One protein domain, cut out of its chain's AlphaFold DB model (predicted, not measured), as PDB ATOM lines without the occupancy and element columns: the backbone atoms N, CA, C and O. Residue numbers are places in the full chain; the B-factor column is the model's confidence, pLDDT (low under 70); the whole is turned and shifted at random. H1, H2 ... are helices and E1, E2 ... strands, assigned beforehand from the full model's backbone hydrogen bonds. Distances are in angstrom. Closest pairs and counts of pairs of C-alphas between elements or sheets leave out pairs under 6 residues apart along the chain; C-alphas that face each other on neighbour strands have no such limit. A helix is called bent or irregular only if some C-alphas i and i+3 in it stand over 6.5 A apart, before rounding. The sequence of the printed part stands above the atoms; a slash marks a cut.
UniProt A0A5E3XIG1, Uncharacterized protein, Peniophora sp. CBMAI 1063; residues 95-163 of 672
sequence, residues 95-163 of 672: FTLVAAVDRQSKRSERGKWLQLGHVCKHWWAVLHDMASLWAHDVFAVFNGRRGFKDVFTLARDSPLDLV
ATOM      1  N   PHE A  95     -51.002  24.100 -50.963       95.94
ATOM      2  CA  PHE A  95     -50.245  23.865 -49.730       95.94
ATOM      3  C   PHE A  95     -48.835  24.440 -49.817       95.94
ATOM      4  O   PHE A  95     -48.378  25.091 -48.880       95.94
ATOM      5  N   THR A  96     -48.178  24.285 -50.968       95.00
ATOM      6  CA  THR A  96     -46.854  24.865 -51.218       95.00
ATOM      7  C   THR A  96     -46.883  26.392 -51.140       95.00
ATOM      8  O   THR A  96     -46.014  26.983 -50.501       95.00
ATOM      9  N   LEU A  97     -47.885  27.032 -51.750       95.19
ATOM     10  CA  LEU A  97     -48.038  28.488 -51.748       95.19
ATOM     11  C   LEU A  97     -48.380  29.025 -50.357       95.19
ATOM     12  O   LEU A  97     -47.745  29.973 -49.901       95.19
ATOM     13  N   VAL A  98     -49.333  28.404 -49.655       94.12
ATOM     14  CA  VAL A  98     -49.702  28.823 -48.296       94.12
ATOM     15  C   VAL A  98     -48.521  28.646 -47.350       94.12
ATOM     16  O   VAL A  98     -48.227  29.558 -46.587       94.12
ATOM     17  N   ALA A  99     -47.795  27.530 -47.430       91.88
ATOM     18  CA  ALA A  99     -46.595  27.340 -46.629       91.88
ATOM     19  C   ALA A  99     -45.484  28.334 -46.995       91.88
ATOM     20  O   ALA A  99     -44.778  28.804 -46.110       91.88
ATOM     21  N   ALA A 100     -45.327  28.705 -48.269       89.44
ATOM     22  CA  ALA A 100     -44.369  29.734 -48.671       89.44
ATOM     23  C   ALA A 100     -44.708  31.105 -48.056       89.44
ATOM     24  O   ALA A 100     -43.828  31.732 -47.467       89.44
ATOM     25  N   VAL A 101     -45.976  31.529 -48.117       88.00
ATOM     26  CA  VAL A 101     -46.459  32.760 -47.464       88.00
ATOM     27  C   VAL A 101     -46.269  32.677 -45.946       88.00
ATOM     28  O   VAL A 101     -45.771  33.608 -45.317       88.00
ATOM     29  N   ASP A 102     -46.592  31.531 -45.350       85.81
ATOM     30  CA  ASP A 102     -46.449  31.295 -43.916       85.81
ATOM     31  C   ASP A 102     -44.978  31.333 -43.459       85.81
ATOM     32  O   ASP A 102     -44.664  31.865 -42.397       85.81
ATOM     33  N   ARG A 103     -44.032  30.865 -44.283       82.25
ATOM     34  CA  ARG A 103     -42.586  30.969 -44.004       82.25
ATOM     35  C   ARG A 103     -42.076  32.407 -44.033       82.25
ATOM     36  O   ARG A 103     -41.165  32.722 -43.255       82.25
ATOM     37  N   GLN A 104     -42.622  33.238 -44.924       76.12
ATOM     38  CA  GLN A 104     -42.325  34.673 -45.007       76.12
ATOM     39  C   GLN A 104     -42.949  35.460 -43.852       76.12
ATOM     40  O   GLN A 104     -42.431  36.513 -43.472       76.12
ATOM     41  N   SER A 105     -44.043  34.948 -43.283       72.69
ATOM     42  CA  SER A 105     -44.686  35.552 -42.123       72.69
ATOM     43  C   SER A 105     -43.743  35.605 -40.914       72.69
ATOM     44  O   SER A 105     -42.701  34.935 -40.836       72.69
ATOM     45  N   LYS A 106     -44.100  36.450 -39.943       65.88
ATOM     46  CA  LYS A 106     -43.352  36.543 -38.688       65.88
ATOM     47  C   LYS A 106     -43.281  35.161 -38.038       65.88
ATOM     48  O   LYS A 106     -44.223  34.385 -38.062       65.88
ATOM     49  N   ARG A 107     -42.156  34.864 -37.391       66.81
ATOM     50  CA  ARG A 107     -41.853  33.532 -36.835       66.81
ATOM     51  C   ARG A 107     -42.924  32.974 -35.889       66.81
ATOM     52  O   ARG A 107     -43.124  31.768 -35.889       66.81
ATOM     53  N   SER A 108     -43.603  33.830 -35.122       62.19
ATOM     54  CA  SER A 108     -44.710  33.453 -34.226       62.19
ATOM     55  C   SER A 108     -45.943  32.922 -34.960       62.19
ATOM     56  O   SER A 108     -46.814  32.324 -34.343       62.19
ATOM     57  N   GLU A 109     -46.036  33.169 -36.262       66.69
ATOM     58  CA  GLU A 109     -47.176  32.802 -37.092       66.69
ATOM     59  C   GLU A 109     -46.927  31.543 -37.921       66.69
ATOM     60  O   GLU A 109     -47.869  31.050 -38.527       66.69
ATOM     61  N   ARG A 110     -45.706  30.992 -37.901       76.31
ATOM     62  CA  ARG A 110     -45.353  29.800 -38.676       76.31
ATOM     63  C   ARG A 110     -46.107  28.559 -38.207       76.31
ATOM     64  O   ARG A 110     -46.333  28.350 -37.017       76.31
ATOM     65  N   GLY A 111     -46.412  27.689 -39.162       82.06
ATOM     66  CA  GLY A 111     -47.184  26.468 -38.973       82.06
ATOM     67  C   GLY A 111     -48.679  26.646 -39.235       82.06
ATOM     68  O   GLY A 111     -49.421  25.676 -39.096       82.06
ATOM     69  N   LYS A 112     -49.152  27.832 -39.655       87.56
ATOM     70  CA  LYS A 112     -50.563  28.021 -40.046       87.56
ATOM     71  C   LYS A 112     -50.942  27.140 -41.229       87.56
ATOM     72  O   LYS A 112     -52.083  26.690 -41.300       87.56
ATOM     73  N   TRP A 113     -49.998  26.817 -42.113       92.12
ATOM     74  CA  TRP A 113     -50.261  25.906 -43.230       92.12
ATOM     75  C   TRP A 113     -50.693  24.502 -42.774       92.12
ATOM     76  O   TRP A 113     -51.439  23.834 -43.488       92.12
ATOM     77  N   LEU A 114     -50.326  24.070 -41.560       91.62
ATOM     78  CA  LEU A 114     -50.775  22.792 -40.995       91.62
ATOM     79  C   LEU A 114     -52.287  22.762 -40.756       91.62
ATOM     80  O   LEU A 114     -52.898  21.698 -40.818       91.62
ATOM     81  N   GLN A 115     -52.909  23.927 -40.541       92.31
ATOM     82  CA  GLN A 115     -54.357  24.035 -40.367       92.31
ATOM     83  C   GLN A 115     -55.117  23.630 -41.634       92.31
ATOM     84  O   GLN A 115     -56.264  23.201 -41.538       92.31
ATOM     85  N   LEU A 116     -54.481  23.678 -42.814       91.19
ATOM     86  CA  LEU A 116     -55.081  23.161 -44.047       91.19
ATOM     87  C   LEU A 116     -55.340  21.654 -43.947       91.19
ATOM     88  O   LEU A 116     -56.362  21.160 -44.420       91.19
ATOM     89  N   GLY A 117     -54.473  20.927 -43.242       90.81
ATOM     90  CA  GLY A 117     -54.682  19.517 -42.941       90.81
ATOM     91  C   GLY A 117     -55.932  19.255 -42.095       90.81
ATOM     92  O   GLY A 117     -56.481  18.160 -42.135       90.81
ATOM     93  N   HIS A 118     -56.433  20.251 -41.361       88.44
ATOM     94  CA  HIS A 118     -57.622  20.115 -40.516       88.44
ATOM     95  C   HIS A 118     -58.939  20.378 -41.264       88.44
ATOM     96  O   HIS A 118     -60.006  20.191 -40.685       88.44
ATOM     97  N   VAL A 119     -58.894  20.782 -42.542       87.62
ATOM     98  CA  VAL A 119     -60.101  21.054 -43.344       87.62
ATOM     99  C   VAL A 119     -60.916  19.779 -43.557       87.62
ATOM    100  O   VAL A 119     -62.123  19.744 -43.319       87.62
ATOM    101  N   CYS A 120     -60.265  18.713 -44.020       87.19
ATOM    102  CA  CYS A 120     -60.879  17.399 -44.169       87.19
ATOM    103  C   CYS A 120     -59.813  16.299 -44.262       87.19
ATOM    104  O   CYS A 120     -58.641  16.563 -44.525       87.19
ATOM    105  N   LYS A 121     -60.237  15.038 -44.122       86.50
ATOM    106  CA  LYS A 121     -59.346  13.869 -44.209       86.50
ATOM    107  C   LYS A 121     -58.605  13.767 -45.548       86.50
ATOM    108  O   LYS A 121     -57.457  13.339 -45.567       86.50
ATOM    109  N   HIS A 122     -59.243  14.159 -46.654       90.25
ATOM    110  CA  HIS A 122     -58.602  14.151 -47.972       90.25
ATOM    111  C   HIS A 122     -57.425  15.134 -48.021       90.25
ATOM    112  O   HIS A 122     -56.327  14.746 -48.396       90.25
ATOM    113  N   TRP A 123     -57.627  16.362 -47.541       93.62
ATOM    114  CA  TRP A 123     -56.580  17.381 -47.447       93.62
ATOM    115  C   TRP A 123     -55.449  16.958 -46.506       93.62
ATOM    116  O   TRP A 123     -54.283  17.142 -46.839       93.62
ATOM    117  N   TRP A 124     -55.775  16.327 -45.373       94.00
ATOM    118  CA  TRP A 124     -54.767  15.736 -44.488       94.00
ATOM    119  C   TRP A 124     -53.919  14.671 -45.189       94.00
ATOM    120  O   TRP A 124     -52.700  14.696 -45.065       94.00
ATOM    121  N   ALA A 125     -54.545  13.746 -45.924       94.38
ATOM    122  CA  ALA A 125     -53.830  12.687 -46.635       94.38
ATOM    123  C   ALA A 125     -52.874  13.264 -47.688       94.38
ATOM    124  O   ALA A 125     -51.708  12.887 -47.728       94.38
ATOM    125  N   VAL A 126     -53.350  14.243 -48.464       95.56
ATOM    126  CA  VAL A 126     -52.527  14.996 -49.419       95.56
ATOM    127  C   VAL A 126     -51.335  15.634 -48.704       95.56
ATOM    128  O   VAL A 126     -50.191  15.403 -49.080       95.56
ATOM    129  N   LEU A 127     -51.585  16.369 -47.614       95.88
ATOM    130  CA  LEU A 127     -50.542  17.043 -46.844       95.88
ATOM    131  C   LEU A 127     -49.507  16.061 -46.288       95.88
ATOM    132  O   LEU A 127     -48.309  16.317 -46.336       95.88
ATOM    133  N   HIS A 128     -49.969  14.928 -45.767       95.62
ATOM    134  CA  HIS A 128     -49.133  13.872 -45.210       95.62
ATOM    135  C   HIS A 128     -48.192  13.255 -46.260       95.62
ATOM    136  O   HIS A 128     -47.077  12.854 -45.926       95.62
ATOM    137  N   ASP A 129     -48.596  13.222 -47.532       96.81
ATOM    138  CA  ASP A 129     -47.769  12.719 -48.632       96.81
ATOM    139  C   ASP A 129     -46.787  13.754 -49.210       96.81
ATOM    140  O   ASP A 129     -45.866  13.386 -49.946       96.81
ATOM    141  N   MET A 130     -46.890  15.026 -48.815       97.25
ATOM    142  CA  MET A 130     -45.970  16.092 -49.228       97.25
ATOM    143  C   MET A 130     -44.650  16.070 -48.450       97.25
ATOM    144  O   MET A 130     -44.330  16.992 -47.699       97.25
ATOM    145  N   ALA A 131     -43.843  15.028 -48.649       97.44
ATOM    146  CA  ALA A 131     -42.579  14.843 -47.933       97.44
ATOM    147  C   ALA A 131     -41.627  16.055 -48.027       97.44
ATOM    148  O   ALA A 131     -40.965  16.391 -47.047       97.44
ATOM    149  N   SER A 132     -41.589  16.754 -49.167       96.81
ATOM    150  CA  SER A 132     -40.785  17.972 -49.349       96.81
ATOM    151  C   SER A 132     -41.243  19.126 -48.456       96.81
ATOM    152  O   SER A 132     -40.420  19.855 -47.913       96.81
ATOM    153  N   LEU A 133     -42.554  19.267 -48.252       95.31
ATOM    154  CA  LEU A 133     -43.119  20.303 -47.398       95.31
ATOM    155  C   LEU A 133     -42.742  20.070 -45.933       95.31
ATOM    156  O   LEU A 133     -42.260  20.984 -45.265       95.31
ATOM    157  N   TRP A 134     -42.869  18.824 -45.469       96.12
ATOM    158  CA  TRP A 134     -42.406  18.422 -44.141       96.12
ATOM    159  C   TRP A 134     -40.903  18.630 -43.978       96.12
ATOM    160  O   TRP A 134     -40.470  19.156 -42.957       96.12
ATOM    161  N   ALA A 135     -40.104  18.280 -44.985       95.75
ATOM    162  CA  ALA A 135     -38.652  18.418 -44.947       95.75
ATOM    163  C   ALA A 135     -38.173  19.876 -44.811       95.75
ATOM    164  O   ALA A 135     -37.160  20.124 -44.157       95.75
ATOM    165  N   HIS A 136     -38.911  20.835 -45.376       93.75
ATOM    166  CA  HIS A 136     -38.589  22.262 -45.277       93.75
ATOM    167  C   HIS A 136     -38.961  22.885 -43.921       93.75
ATOM    168  O   HIS A 136     -38.360  23.866 -43.494       93.75
ATOM    169  N   ASP A 137     -39.953  22.332 -43.222       90.88
ATOM    170  CA  ASP A 137     -40.505  22.953 -42.011       90.88
ATOM    171  C   ASP A 137     -40.312  22.116 -40.736       90.88
ATOM    172  O   ASP A 137     -40.618  22.595 -39.640       90.88
ATOM    173  N   VAL A 138     -39.761  20.897 -40.844       91.62
ATOM    174  CA  VAL A 138     -39.620  19.941 -39.732       91.62
ATOM    175  C   VAL A 138     -38.954  20.565 -38.509       91.62
ATOM    176  O   VAL A 138     -39.482  20.404 -37.418       91.62
ATOM    177  N   PHE A 139     -37.860  21.316 -38.664       88.81
ATOM    178  CA  PHE A 139     -37.141  21.917 -37.530       88.81
ATOM    179  C   PHE A 139     -37.536  23.371 -37.253       88.81
ATOM    180  O   PHE A 139     -37.442  23.834 -36.114       88.81
ATOM    181  N   ALA A 140     -38.018  24.086 -38.276       84.69
ATOM    182  CA  ALA A 140     -38.433  25.478 -38.153       84.69
ATOM    183  C   ALA A 140     -39.767  25.630 -37.402       84.69
ATOM    184  O   ALA A 140     -39.931  26.595 -36.654       84.69
ATOM    185  N   VAL A 141     -40.703  24.694 -37.603       85.56
ATOM    186  CA  VAL A 141     -42.046  24.697 -36.994       85.56
ATOM    187  C   VAL A 141     -42.097  23.781 -35.776       85.56
ATOM    188  O   VAL A 141     -42.552  24.181 -34.702       85.56
ATOM    189  N   PHE A 142     -41.597  22.553 -35.909       81.75
ATOM    190  CA  PHE A 142     -41.618  21.572 -34.833       81.75
ATOM    191  C   PHE A 142     -40.255  21.569 -34.162       81.75
ATOM    192  O   PHE A 142     -39.300  20.981 -34.654       81.75
ATOM    193  N   ASN A 143     -40.165  22.271 -33.031       78.12
ATOM    194  CA  ASN A 143     -38.975  22.315 -32.180       78.12
ATOM    195  C   ASN A 143     -38.178  20.992 -32.163       78.12
ATOM    196  O   ASN A 143     -38.759  19.910 -32.225       78.12
ATOM    197  N   GLY A 144     -36.845  21.068 -32.043       76.75
ATOM    198  CA  GLY A 144     -35.941  19.943 -32.335       76.75
ATOM    199  C   GLY A 144     -36.430  18.575 -31.844       76.75
ATOM    200  O   GLY A 144     -36.510  17.637 -32.627       76.75
ATOM    201  N   ARG A 145     -36.879  18.458 -30.587       80.88
ATOM    202  CA  ARG A 145     -37.355  17.175 -30.040       80.88
ATOM    203  C   ARG A 145     -38.578  16.598 -30.770       80.88
ATOM    204  O   ARG A 145     -38.569  15.404 -31.060       80.88
ATOM    205  N   ARG A 146     -39.619  17.398 -31.037       83.12
ATOM    206  CA  ARG A 146     -40.803  16.930 -31.785       83.12
ATOM    207  C   ARG A 146     -40.479  16.746 -33.261       83.12
ATOM    208  O   ARG A 146     -40.907  15.755 -33.841       83.12
ATOM    209  N   GLY A 147     -39.678  17.649 -33.828       86.56
ATOM    210  CA  GLY A 147     -39.183  17.542 -35.199       86.56
ATOM    211  C   GLY A 147     -38.535  16.183 -35.446       86.56
ATOM    212  O   GLY A 147     -39.009  15.434 -36.289       86.56
ATOM    213  N   PHE A 148     -37.536  15.807 -34.639       87.81
ATOM    214  CA  PHE A 148     -36.842  14.519 -34.770       87.81
ATOM    215  C   PHE A 148     -37.719  13.302 -34.472       87.81
ATOM    216  O   PHE A 148     -37.605  12.293 -35.162       87.81
ATOM    217  N   LYS A 149     -38.548  13.360 -33.424       88.38
ATOM    218  CA  LYS A 149     -39.274  12.178 -32.944       88.38
ATOM    219  C   LYS A 149     -40.541  11.890 -33.750       88.38
ATOM    220  O   LYS A 149     -40.802  10.735 -34.068       88.38
ATOM    221  N   ASP A 150     -41.324  12.926 -34.029       88.44
ATOM    222  CA  ASP A 150     -42.716  12.770 -34.450       88.44
ATOM    223  C   ASP A 150     -42.914  13.131 -35.932       88.44
ATOM    224  O   ASP A 150     -43.785  12.566 -36.586       88.44
ATOM    225  N   VAL A 151     -42.110  14.059 -36.469       91.69
ATOM    226  CA  VAL A 151     -42.351  14.665 -37.794       91.69
ATOM    227  C   VAL A 151     -41.304  14.267 -38.836       91.69
ATOM    228  O   VAL A 151     -41.612  14.187 -40.021       91.69
ATOM    229  N   PHE A 152     -40.072  13.971 -38.421       94.75
ATOM    230  CA  PHE A 152     -38.957  13.691 -39.329       94.75
ATOM    231  C   PHE A 152     -39.224  12.523 -40.288       94.75
ATOM    232  O   PHE A 152     -38.815  12.564 -41.445       94.75
ATOM    233  N   THR A 153     -39.964  11.508 -39.846       95.56
ATOM    234  CA  THR A 153     -40.348  10.365 -40.688       95.56
ATOM    235  C   THR A 153     -41.218  10.775 -41.881       95.56
ATOM    236  O   THR A 153     -41.134  10.149 -42.938       95.56
ATOM    237  N   LEU A 154     -41.993  11.861 -41.760       96.19
ATOM    238  CA  LEU A 154     -42.823  12.403 -42.842       96.19
ATOM    239  C   LEU A 154     -41.984  13.046 -43.952       96.19
ATOM    240  O   LEU A 154     -42.393  13.042 -45.110       96.19
ATOM    241  N   ALA A 155     -40.780  13.532 -43.634       96.69
ATOM    242  CA  ALA A 155     -39.857  14.103 -44.615       96.69
ATOM    243  C   ALA A 155     -39.245  13.048 -45.561       96.69
ATOM    244  O   ALA A 155     -38.696  13.406 -46.609       96.69
ATOM    245  N   ARG A 156     -39.342  11.750 -45.220       95.94
ATOM    246  CA  ARG A 156     -38.790  10.607 -45.979       95.94
ATOM    247  C   ARG A 156     -37.332  10.861 -46.365       95.94
ATOM    248  O   ARG A 156     -36.557  11.158 -45.463       95.94
ATOM    249  N   ASP A 157     -36.984  10.824 -47.653       96.50
ATOM    250  CA  ASP A 157     -35.647  11.126 -48.197       96.50
ATOM    251  C   ASP A 157     -35.540  12.525 -48.829       96.50
ATOM    252  O   ASP A 157     -34.538  12.860 -49.459       96.50
ATOM    253  N   SER A 158     -36.556  13.374 -48.655       97.69
ATOM    254  CA  SER A 158     -36.560  14.720 -49.239       97.69
ATOM    255  C   SER A 158     -35.430  15.593 -48.671       97.69
ATOM    256  O   SER A 158     -35.047  15.411 -47.506       97.69
ATOM    257  N   PRO A 159     -34.902  16.559 -49.446       97.75
ATOM    258  CA  PRO A 159     -33.930  17.524 -48.946       97.75
ATOM    259  C   PRO A 159     -34.474  18.332 -47.762       97.75
ATOM    260  O   PRO A 159     -35.607  18.802 -47.804       97.75
ATOM    261  N   LEU A 160     -33.670  18.474 -46.712       96.94
ATOM    262  CA  LEU A 160     -34.064  19.022 -45.416       96.94
ATOM    263  C   LEU A 160     -33.625  20.476 -45.254       96.94
ATOM    264  O   LEU A 160     -32.497  20.826 -45.602       96.94
ATOM    265  N   ASP A 161     -34.457  21.280 -44.601       95.19
ATOM    266  CA  ASP A 161     -34.045  22.582 -44.081       95.19
ATOM    267  C   ASP A 161     -33.666  22.426 -42.604       95.19
ATOM    268  O   ASP A 161     -34.504  22.381 -41.700       95.19
ATOM    269  N   LEU A 162     -32.365  22.313 -42.357       94.44
ATOM    270  CA  LEU A 162     -31.767  22.185 -41.033       94.44
ATOM    271  C   LEU A 162     -31.622  23.575 -40.403       94.44
ATOM    272  O   LEU A 162     -30.523  24.116 -40.282       94.44
ATOM    273  N   VAL A 163     -32.762  24.167 -40.048       88.69
ATOM    274  CA  VAL A 163     -32.854  25.479 -39.398       88.69
ATOM    275  C   VAL A 163     -33.228  25.278 -37.932       88.69
ATOM    276  O   VAL A 163     -34.242  24.633 -37.656       88.69
TER     277      VAL A 163
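What this domain is: This is residues 95 to 163 of the 672 residues of an uncharacterized protein of Peniophora sp. CBMAI 1063 (UniProt A0A5E3XIG1). Two helical hairpins, H1 with H2 and H4 with H5, are joined by H3, and the short strand E1 packs on H4. The printed part has 69 residues, ordered H1 H2 H3 H4 H5 E1, mostly helix; it is compact, with a radius of gyration of the C-alphas of 11.3 A and spans of 28 by 27 by 19 A.

How they stand to each other: H1, residues 95 to 104, touches H2, residues 112 to 118, closest at the C-alphas of Ala 99 and Trp 113, 5.2 A. H2 and H3, residues 121 to 129, touch only at the corner, closest at the C-alphas of Gly 117 and Trp 124, 4.1 A. H4, residues 131 to 141, touches H5, residues 144 to 155, at a shallow tilt of 9 degrees, opposite ways; their closest C-alphas, Ala 131 and Ala 155, are 4.4 A apart. E1, residues 160 to 162, pairs with no named strand; its closest C-alpha to H4 is Leu 160, 4.7 A from Ala 135. Every O i to N i+4 pair is within hydrogen-bond range in H1 and H3, against 0 of 3 in H2, with 4 of 4 O i to N i+3, 5 of 7 in H4 and 4 of 8 in H5.

Where its parts are: H1 begins at C-alpha 95 (-50.245, 23.865, -49.730); E1 ends at C-alpha 162 (-31.767, 22.185, -41.033). H4 spans 14.7 A and H5 14.2 A; both are irregular, C-alphas 136 and 139 being 7.9 A apart, 150 and 153 7.1 A.

The domain as a whole: The C-alphas farthest apart, Cys 120 and Leu 162, are 29.7 A apart. The printed part has no cut and no long link; pLDDT is under 70 at residues 106 to 109.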